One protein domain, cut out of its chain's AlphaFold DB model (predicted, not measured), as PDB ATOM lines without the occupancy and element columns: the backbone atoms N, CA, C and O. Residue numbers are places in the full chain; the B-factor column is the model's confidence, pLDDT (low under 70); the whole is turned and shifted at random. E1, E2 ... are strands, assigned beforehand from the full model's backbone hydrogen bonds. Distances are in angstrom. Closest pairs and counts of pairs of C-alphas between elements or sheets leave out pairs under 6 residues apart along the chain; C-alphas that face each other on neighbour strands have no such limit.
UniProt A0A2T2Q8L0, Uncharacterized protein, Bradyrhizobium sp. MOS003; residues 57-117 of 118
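Overview. This is residues 57 to 117 of the 118 residues of an uncharacterized protein of Bradyrhizobium sp. MOS003 (UniProt A0A2T2Q8L0). This is one long, narrow, twisted sheet of five strands, folded back and forth in hairpins from edge to edge, with no named helix over either face. E1 is short and lies beside only the first part of E2, residues 70 to 74, while E2 to E5 are long strands side by side; the loop of residues 62 to 69 and the turn at residues 105 and 106 lie at opposite ends of the long axis. The printed part has 61 residues with five named strands, E1 to E5 along the chain and in the same order across the sheet, antiparallel throughout; the class is all strand. The whole is loose, with a radius of gyration of the C-alphas of 14.0 A, and a rod in outline, spanning 44 by 20 by 20 A.

Arrangement. Begin at E1, residues 57 to 61, an edge strand. It forms a hairpin with E2, residues 70 to 79, at 142 degrees between directions; the C-alphas of Arg 60 and Arg 71 face each other at 4.5 A, and N 59 and O 72 are within hydrogen-bond range at 3.0 A. Next, E2 forms a hairpin with E3, residues 84 to 91, at 168 degrees; look at the C-alphas of Ala 74 and Ala 89, which face each other at 4.2 A, and at N 77 and O 86, 2.8 A apart. E3 and E4, residues 95 to 104, are a hairpin at 175 degrees, with N 87 and O 99 at 2.8 A. E4 and the other edge strand, E5, residues 107 to 115, are a hairpin at 176 degrees, with N 100 and O 111 at 2.9 A. E1 is apart from E4 and E5, and E2 is apart from E5. From edge to edge the strands' lines turn by 55 degrees.

Along the chain. Find C-alpha 57 at (133.839, 146.431, 100.601), where E1 begins; it runs 11.7 A to Met 61. From C-alpha 70 at (137.670, 158.100, 106.972), E2 runs 29.2 A to Glu 79. E3 covers 23.5 A from Ala 84 to Phe 91, and E4 29.8 A from Ser 95 to Ser 104. E5 runs 26.6 A from Gly 107 to C-alpha 115 at (128.463, 164.348, 96.161).

Size, cuts and confidence. The two C-alphas farthest apart, those of Ser 66 and Ser 105, are 44.6 A from each other. The printed part has no cut. The link from E1 to E2, 8 residues, is short, and the other three links are tight. The mean pLDDT of the printed part is 82.1, and residues 105 and 117 are under 70.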
ATOM      1  N   GLN A  57     132.537 146.075 100.053       88.31
ATOM      2  CA  GLN A  57     133.839 146.431 100.601       88.31
ATOM      3  C   GLN A  57     133.660 147.371 101.790       88.31
ATOM      4  O   GLN A  57     132.894 148.330 101.741       88.31
ATOM      5  N   LEU A  58     134.380 147.096 102.874       89.00
ATOM      6  CA  LEU A  58     134.407 147.921 104.078       89.00
ATOM      7  C   LEU A  58     135.859 148.210 104.427       89.00
ATOM      8  O   LEU A  58     136.700 147.314 104.384       89.00
ATOM      9  N   GLY A  59     136.160 149.447 104.801       88.44
ATOM     10  CA  GLY A  59     137.530 149.801 105.133       88.44
ATOM     11  C   GLY A  59     137.697 151.224 105.627       88.44
ATOM     12  O   GLY A  59     136.764 151.873 106.116       88.44
ATOM     13  N   ARG A  60     138.930 151.707 105.514       87.69
ATOM     14  CA  ARG A  60     139.285 153.101 105.762       87.69
ATOM     15  C   ARG A  60     140.074 153.624 104.569       87.69
ATOM     16  O   ARG A  60     140.891 152.889 104.028       87.69
ATOM     17  N   MET A  61     139.848 154.878 104.197       83.44
ATOM     18  CA  MET A  61     140.601 155.573 103.149       83.44
ATOM     19  C   MET A  61     141.095 156.933 103.649       83.44
ATOM     20  O   MET A  61     140.499 157.502 104.568       83.44
ATOM     21  N   SER A  62     142.144 157.473 103.038       83.50
ATOM     22  CA  SER A  62     142.498 158.890 103.141       83.50
ATOM     23  C   SER A  62     142.824 159.427 101.744       83.50
ATOM     24  O   SER A  62     143.239 158.673 100.867       83.50
ATOM     25  N   SER A  63     142.637 160.730 101.533       76.75
ATOM     26  CA  SER A  63     142.974 161.416 100.277       76.75
ATOM     27  C   SER A  63     144.474 161.697 100.110       76.75
ATOM     28  O   SER A  63     144.878 162.291  99.116       76.75
ATOM     29  N   GLY A  64     145.305 161.306 101.081       78.31
ATOM     30  CA  GLY A  64     146.751 161.513 101.057       78.31
ATOM     31  C   GLY A  64     147.407 161.288 102.426       78.31
ATOM     32  O   GLY A  64     146.701 161.179 103.436       78.31
ATOM     33  N   PRO A  65     148.750 161.255 102.500       81.00
ATOM     34  CA  PRO A  65     149.487 160.913 103.725       81.00
ATOM     35  C   PRO A  65     149.156 161.802 104.934       81.00
ATOM     36  O   PRO A  65     149.166 161.338 106.070       81.00
ATOM     37  N   SER A  66     148.826 163.071 104.688       83.69
ATOM     38  CA  SER A  66     148.468 164.066 105.707       83.69
ATOM     39  C   SER A  66     146.962 164.168 105.980       83.69
ATOM     40  O   SER A  66     146.540 164.915 106.862       83.69
ATOM     41  N   SER A  67     146.129 163.446 105.227       80.62
ATOM     42  CA  SER A  67     144.672 163.521 105.340       80.62
ATOM     43  C   SER A  67     144.139 162.588 106.423       80.62
ATOM     44  O   SER A  67     144.664 161.501 106.666       80.62
ATOM     45  N   ARG A  68     143.031 162.982 107.055       83.88
ATOM     46  CA  ARG A  68     142.357 162.141 108.046       83.88
ATOM     47  C   ARG A  68     141.826 160.864 107.390       83.88
ATOM     48  O   ARG A  68     141.149 160.906 106.369       83.88
ATOM     49  N   TRP A  69     142.055 159.732 108.050       86.19
ATOM     50  CA  TRP A  69     141.413 158.469 107.696       86.19
ATOM     51  C   TRP A  69     139.904 158.521 107.945       86.19
ATOM     52  O   TRP A  69     139.460 158.760 109.075       86.19
ATOM     53  N   MET A  70     139.125 158.194 106.924       85.19
ATOM     54  CA  MET A  70     137.670 158.100 106.972       85.19
ATOM     55  C   MET A  70     137.231 156.652 106.810       85.19
ATOM     56  O   MET A  70     137.883 155.880 106.112       85.19
ATOM     57  N   ARG A  71     136.130 156.274 107.466       86.62
ATOM     58  CA  ARG A  71     135.476 154.992 107.184       86.62
ATOM     59  C   ARG A  71     134.912 155.027 105.770       86.62
ATOM     60  O   ARG A  71     134.395 156.056 105.341       86.62
ATOM     61  N   PHE A  72     135.006 153.891 105.107       86.94
ATOM     62  CA  PHE A  72     134.550 153.676 103.750       86.94
ATOM     63  C   PHE A  72     133.686 152.422 103.692       86.94
ATOM     64  O   PHE A  72     134.005 151.407 104.321       86.94
ATOM     65  N   ARG A  73     132.613 152.507 102.913       88.31
ATOM     66  CA  ARG A  73     131.815 151.367 102.480       88.31
ATOM     67  C   ARG A  73     131.553 151.506 100.991       88.31
ATOM     68  O   ARG A  73     131.078 152.562 100.583       88.31
ATOM     69  N   ALA A  74     131.780 150.444 100.232       87.75
ATOM     70  CA  ALA A  74     131.315 150.341  98.860       87.75
ATOM     71  C   ALA A  74     130.446 149.111  98.634       87.75
ATOM     72  O   ALA A  74     130.601 148.082  99.303       87.75
ATOM     73  N   LEU A  75     129.530 149.266  97.692       88.12
ATOM     74  CA  LEU A  75     128.775 148.209  97.052       88.12
ATOM     75  C   LEU A  75     129.106 148.241  95.568       88.12
ATOM     76  O   LEU A  75     129.184 149.313  94.980       88.12
ATOM     77  N   ASP A  76     129.322 147.065  95.015       89.12
ATOM     78  CA  ASP A  76     129.649 146.839  93.620       89.12
ATOM     79  C   ASP A  76     128.676 145.790  93.084       89.12
ATOM     80  O   ASP A  76     128.487 144.743  93.715       89.12
ATOM     81  N   GLU A  77     128.038 146.100  91.967       88.00
ATOM     82  CA  GLU A  77     127.130 145.234  91.238       88.00
ATOM     83  C   GLU A  77     127.650 145.059  89.809       88.00
ATOM     84  O   GLU A  77     127.802 146.022  89.059       88.00
ATOM     85  N   ILE A  78     127.912 143.811  89.423       84.50
ATOM     86  CA  ILE A  78     128.465 143.466  88.114       84.50
ATOM     87  C   ILE A  78     127.467 142.584  87.379       84.50
ATOM     88  O   ILE A  78     127.253 141.432  87.763       84.50
ATOM     89  N   GLU A  79     126.896 143.095  86.293       81.56
ATOM     90  CA  GLU A  79     126.073 142.312  85.382       81.56
ATOM     91  C   GLU A  79     126.969 141.609  84.355       81.56
ATOM     92  O   GLU A  79     127.492 142.199  83.402       81.56
ATOM     93  N   THR A  80     127.151 140.309  84.554       76.94
ATOM     94  CA  THR A  80     128.060 139.462  83.770       76.94
ATOM     95  C   THR A  80     127.561 139.240  82.341       76.94
ATOM     96  O   THR A  80     128.371 139.030  81.439       76.94
ATOM     97  N   SER A  81     126.245 139.324  82.109       76.56
ATOM     98  CA  SER A  81     125.625 139.183  80.784       76.56
ATOM     99  C   SER A  81     125.727 140.430  79.912       76.56
ATOM    100  O   SER A  81     125.637 140.318  78.691       76.56
ATOM    101  N   ALA A  82     125.904 141.606  80.517       72.00
ATOM    102  CA  ALA A  82     125.821 142.888  79.824       72.00
ATOM    103  C   ALA A  82     127.114 143.711  79.895       72.00
ATOM    104  O   ALA A  82     127.101 144.865  79.488       72.00
ATOM    105  N   THR A  83     128.224 143.145  80.402       79.00
ATOM    106  CA  THR A  83     129.471 143.895  80.675       79.00
ATOM    107  C   THR A  83     129.145 145.257  81.307       79.00
ATOM    108  O   THR A  83     129.509 146.319  80.795       79.00
ATOM    109  N   ALA A  84     128.346 145.212  82.373       79.50
ATOM    110  CA  ALA A  84     127.861 146.386  83.077       79.50
ATOM    111  C   ALA A  84     128.243 146.308  84.553       79.50
ATOM    112  O   ALA A  84     128.310 145.232  85.144       79.50
ATOM    113  N   PHE A  85     128.533 147.470  85.113       84.25
ATOM    114  CA  PHE A  85     129.120 147.658  86.423       84.25
ATOM    115  C   PHE A  85     128.504 148.899  87.070       84.25
ATOM    116  O   PHE A  85     128.440 149.969  86.452       84.25
ATOM    117  N   ASP A  86     128.062 148.758  88.310       84.69
ATOM    118  CA  ASP A  86     127.633 149.855  89.166       84.69
ATOM    119  C   ASP A  86     128.405 149.783  90.478       84.69
ATOM    120  O   ASP A  86     128.452 148.747  91.137       84.69
ATOM    121  N   TRP A  87     129.024 150.890  90.858       88.19
ATOM    122  CA  TRP A  87     129.788 150.993  92.082       88.19
ATOM    123  C   TRP A  87     129.396 152.234  92.853       88.19
ATOM    124  O   TRP A  87     129.593 153.371  92.418       88.19
ATOM    125  N   GLU A  88     128.889 152.004  94.056       87.62
ATOM    126  CA  GLU A  88     128.506 153.046  94.986       87.62
ATOM    127  C   GLU A  88     129.418 153.015  96.207       87.62
ATOM    128  O   GLU A  88     129.504 152.025  96.934       87.62
ATOM    129  N   ALA A  89     130.048 154.146  96.487       86.44
ATOM    130  CA  ALA A  89     130.970 154.350  97.582       86.44
ATOM    131  C   ALA A  89     130.502 155.470  98.506       86.44
ATOM    132  O   ALA A  89     130.254 156.589  98.071       86.44
ATOM    133  N   ARG A  90     130.489 155.206  99.813       85.06
ATOM    134  CA  ARG A  90     130.225 156.205 100.856       85.06
ATOM    135  C   ARG A  90     131.454 156.382 101.735       85.06
ATOM    136  O   ARG A  90     132.030 155.401 102.217       85.06
ATOM    137  N   PHE A  91     131.844 157.631 101.963       83.19
ATOM    138  CA  PHE A  91     132.984 158.000 102.803       83.19
ATOM    139  C   PHE A  91     132.638 159.247 103.617       83.19
ATOM    140  O   PHE A  91     132.211 160.264 103.089       83.19
ATOM    141  N   GLY A  92     132.798 159.168 104.939       71.94
ATOM    142  CA  GLY A  92     132.302 160.218 105.837       71.94
ATOM    143  C   GLY A  92     130.763 160.261 105.937       71.94
ATOM    144  O   GLY A  92     130.079 159.395 105.394       71.94
ATOM    145  N   PRO A  93     130.200 161.214 106.700       70.62
ATOM    146  CA  PRO A  93     128.762 161.257 106.976       70.62
ATOM    147  C   PRO A  93     127.908 161.742 105.795       70.62
ATOM    148  O   PRO A  93     126.723 161.425 105.768       70.62
ATOM    149  N   LEU A  94     128.478 162.501 104.849       75.69
ATOM    150  CA  LEU A  94     127.730 163.181 103.780       75.69
ATOM    151  C   LEU A  94     128.385 163.083 102.391       75.69
ATOM    152  O   LEU A  94     127.966 163.801 101.486       75.69
ATOM    153  N   SER A  95     129.393 162.222 102.205       79.06
ATOM    154  CA  SER A  95     130.048 162.084 100.900       79.06
ATOM    155  C   SER A  95     129.774 160.733 100.247       79.06
ATOM    156  O   SER A  95     129.855 159.676 100.883       79.06
ATOM    157  N   CYS A  96     129.443 160.791  98.958       83.75
ATOM    158  CA  CYS A  96     129.111 159.653  98.116       83.75
ATOM    159  C   CYS A  96     129.783 159.796  96.744       83.75
ATOM    160  O   CYS A  96     129.836 160.888  96.176       83.75
ATOM    161  N   LEU A  97     130.285 158.687  96.215       83.25
ATOM    162  CA  LEU A  97     130.789 158.552  94.857       83.25
ATOM    163  C   LEU A  97     130.035 157.400  94.200       83.25
ATOM    164  O   LEU A  97     130.066 156.283  94.704       83.25
ATOM    165  N   THR A  98     129.388 157.674  93.077       85.38
ATOM    166  CA  THR A  98     128.759 156.658  92.235       85.38
ATOM    167  C   THR A  98     129.505 156.602  90.915       85.38
ATOM    168  O   THR A  98     129.762 157.642  90.301       85.38
ATOM    169  N   VAL A  99     129.856 155.396  90.490       84.88
ATOM    170  CA  VAL A  99     130.476 155.109  89.200       84.88
ATOM    171  C   VAL A  99     129.616 154.074  88.506       84.88
ATOM    172  O   VAL A  99     129.382 152.998  89.036       84.88
ATOM    173  N   VAL A 100     129.170 154.404  87.306       84.12
ATOM    174  CA  VAL A 100     128.423 153.501  86.441       84.12
ATOM    175  C   VAL A 100     129.240 153.319  85.177       84.12
ATOM    176  O   VAL A 100     129.630 154.309  84.561       84.12
ATOM    177  N   ASP A 101     129.483 152.077  84.779       82.75
ATOM    178  CA  ASP A 101     130.154 151.749  83.525       82.75
ATOM    179  C   ASP A 101     129.394 150.620  82.831       82.75
ATOM    180  O   ASP A 101     129.161 149.561  83.410       82.75
ATOM    181  N   ARG A 102     128.929 150.858  81.607       83.62
ATOM    182  CA  ARG A 102     128.113 149.903  80.850       83.62
ATOM    183  C   ARG A 102     128.603 149.818  79.418       83.62
ATOM    184  O   ARG A 102     128.773 150.843  78.757       83.62
ATOM    185  N   LEU A 103     128.747 148.599  78.907       72.88
ATOM    186  CA  LEU A 103     129.043 148.342  77.503       72.88
ATOM    187  C   LEU A 103     127.863 147.629  76.836       72.88
ATOM    188  O   LEU A 103     127.550 146.491  77.157       72.88
ATOM    189  N   SER A 104     127.232 148.285  75.867       76.50
ATOM    190  CA  SER A 104     126.101 147.733  75.110       76.50
ATOM    191  C   SER A 104     126.407 147.649  73.613       76.50
ATOM    192  O   SER A 104     127.422 148.165  73.139       76.50
ATOM    193  N   SER A 105     125.494 147.055  72.838       69.69
ATOM    194  CA  SER A 105     125.550 147.092  71.369       69.69
ATOM    195  C   SER A 105     125.450 148.508  70.791       69.69
ATOM    196  O   SER A 105     125.857 148.725  69.653       69.69
ATOM    197  N   GLU A 106     124.919 149.466  71.555       75.62
ATOM    198  CA  GLU A 106     124.772 150.871  71.153       75.62
ATOM    199  C   GLU A 106     126.008 151.718  71.506       75.62
ATOM    200  O   GLU A 106     126.135 152.853  71.046       75.62
ATOM    201  N   GLY A 107     126.946 151.163  72.281       73.00
ATOM    202  CA  GLY A 107     128.187 151.823  72.678       73.00
ATOM    203  C   GLY A 107     128.517 151.665  74.161       73.00
ATOM    204  O   GLY A 107     127.813 150.989  74.917       73.00
ATOM    205  N   ALA A 108     129.622 152.294  74.563       80.25
ATOM    206  CA  ALA A 108     130.059 152.379  75.951       80.25
ATOM    207  C   ALA A 108     129.514 153.657  76.605       80.25
ATOM    208  O   ALA A 108     129.590 154.737  76.012       80.25
ATOM    209  N   ALA A 109     128.999 153.535  77.825       81.31
ATOM    210  CA  ALA A 109     128.528 154.648  78.634       81.31
ATOM    211  C   ALA A 109     129.162 154.574  80.024       81.31
ATOM    212  O   ALA A 109     128.979 153.590  80.737       81.31
ATOM    213  N   SER A 110     129.858 155.640  80.415       86.06
ATOM    214  CA  SER A 110     130.442 155.758  81.749       86.06
ATOM    215  C   SER A 110     129.976 157.058  82.403       86.06
ATOM    216  O   SER A 110     130.044 158.131  81.800       86.06
ATOM    217  N   GLU A 111     129.509 156.968  83.643       87.75
ATOM    218  CA  GLU A 111     129.063 158.097  84.449       87.75
ATOM    219  C   GLU A 111     129.770 158.090  85.806       87.75
ATOM    220  O   GLU A 111     129.871 157.060  86.470       87.75
ATOM    221  N   LEU A 112     130.233 159.265  86.235       87.12
ATOM    222  CA  LEU A 112     130.779 159.486  87.567       87.12
ATOM    223  C   LEU A 112     130.009 160.617  88.244       87.12
ATOM    224  O   LEU A 112     129.944 161.733  87.727       87.12
ATOM    225  N   ARG A 113     129.458 160.341  89.425       87.25
ATOM    226  CA  ARG A 113     128.767 161.326  90.264       87.25
ATOM    227  C   ARG A 113     129.466 161.417  91.606       87.25
ATOM    228  O   ARG A 113     129.582 160.423  92.313       87.25
ATOM    229  N   PHE A 114     129.895 162.618  91.971       84.62
ATOM    230  CA  PHE A 114     130.488 162.893  93.273       84.62
ATOM    231  C   PHE A 114     129.617 163.890  94.029       84.62
ATOM    232  O   PHE A 114     129.334 164.981  93.535       84.62
ATOM    233  N   LEU A 115     129.201 163.507  95.231       81.50
ATOM    234  CA  LEU A 115     128.463 164.348  96.161       81.50
ATOM    235  C   LEU A 115     129.307 164.484  97.422       81.50
ATOM    236  O   LEU A 115     129.671 163.485  98.036       81.50
ATOM    237  N   ALA A 116     129.619 165.714  97.812       73.44
ATOM    238  CA  ALA A 116     130.292 166.012  99.067       73.44
ATOM    239  C   ALA A 116     129.710 167.292  99.666       73.44
ATOM    240  O   ALA A 116     129.430 168.247  98.942       73.44
ATOM    241  N   SER A 117     129.548 167.319 100.989       63.44
ATOM    242  CA  SER A 117     129.341 168.573 101.717       63.44
ATOM    243  C   SER A 117     130.691 169.245 101.965       63.44
ATOM    244  O   SER A 117     131.621 168.588 102.436       63.44
TER     245      SER A 117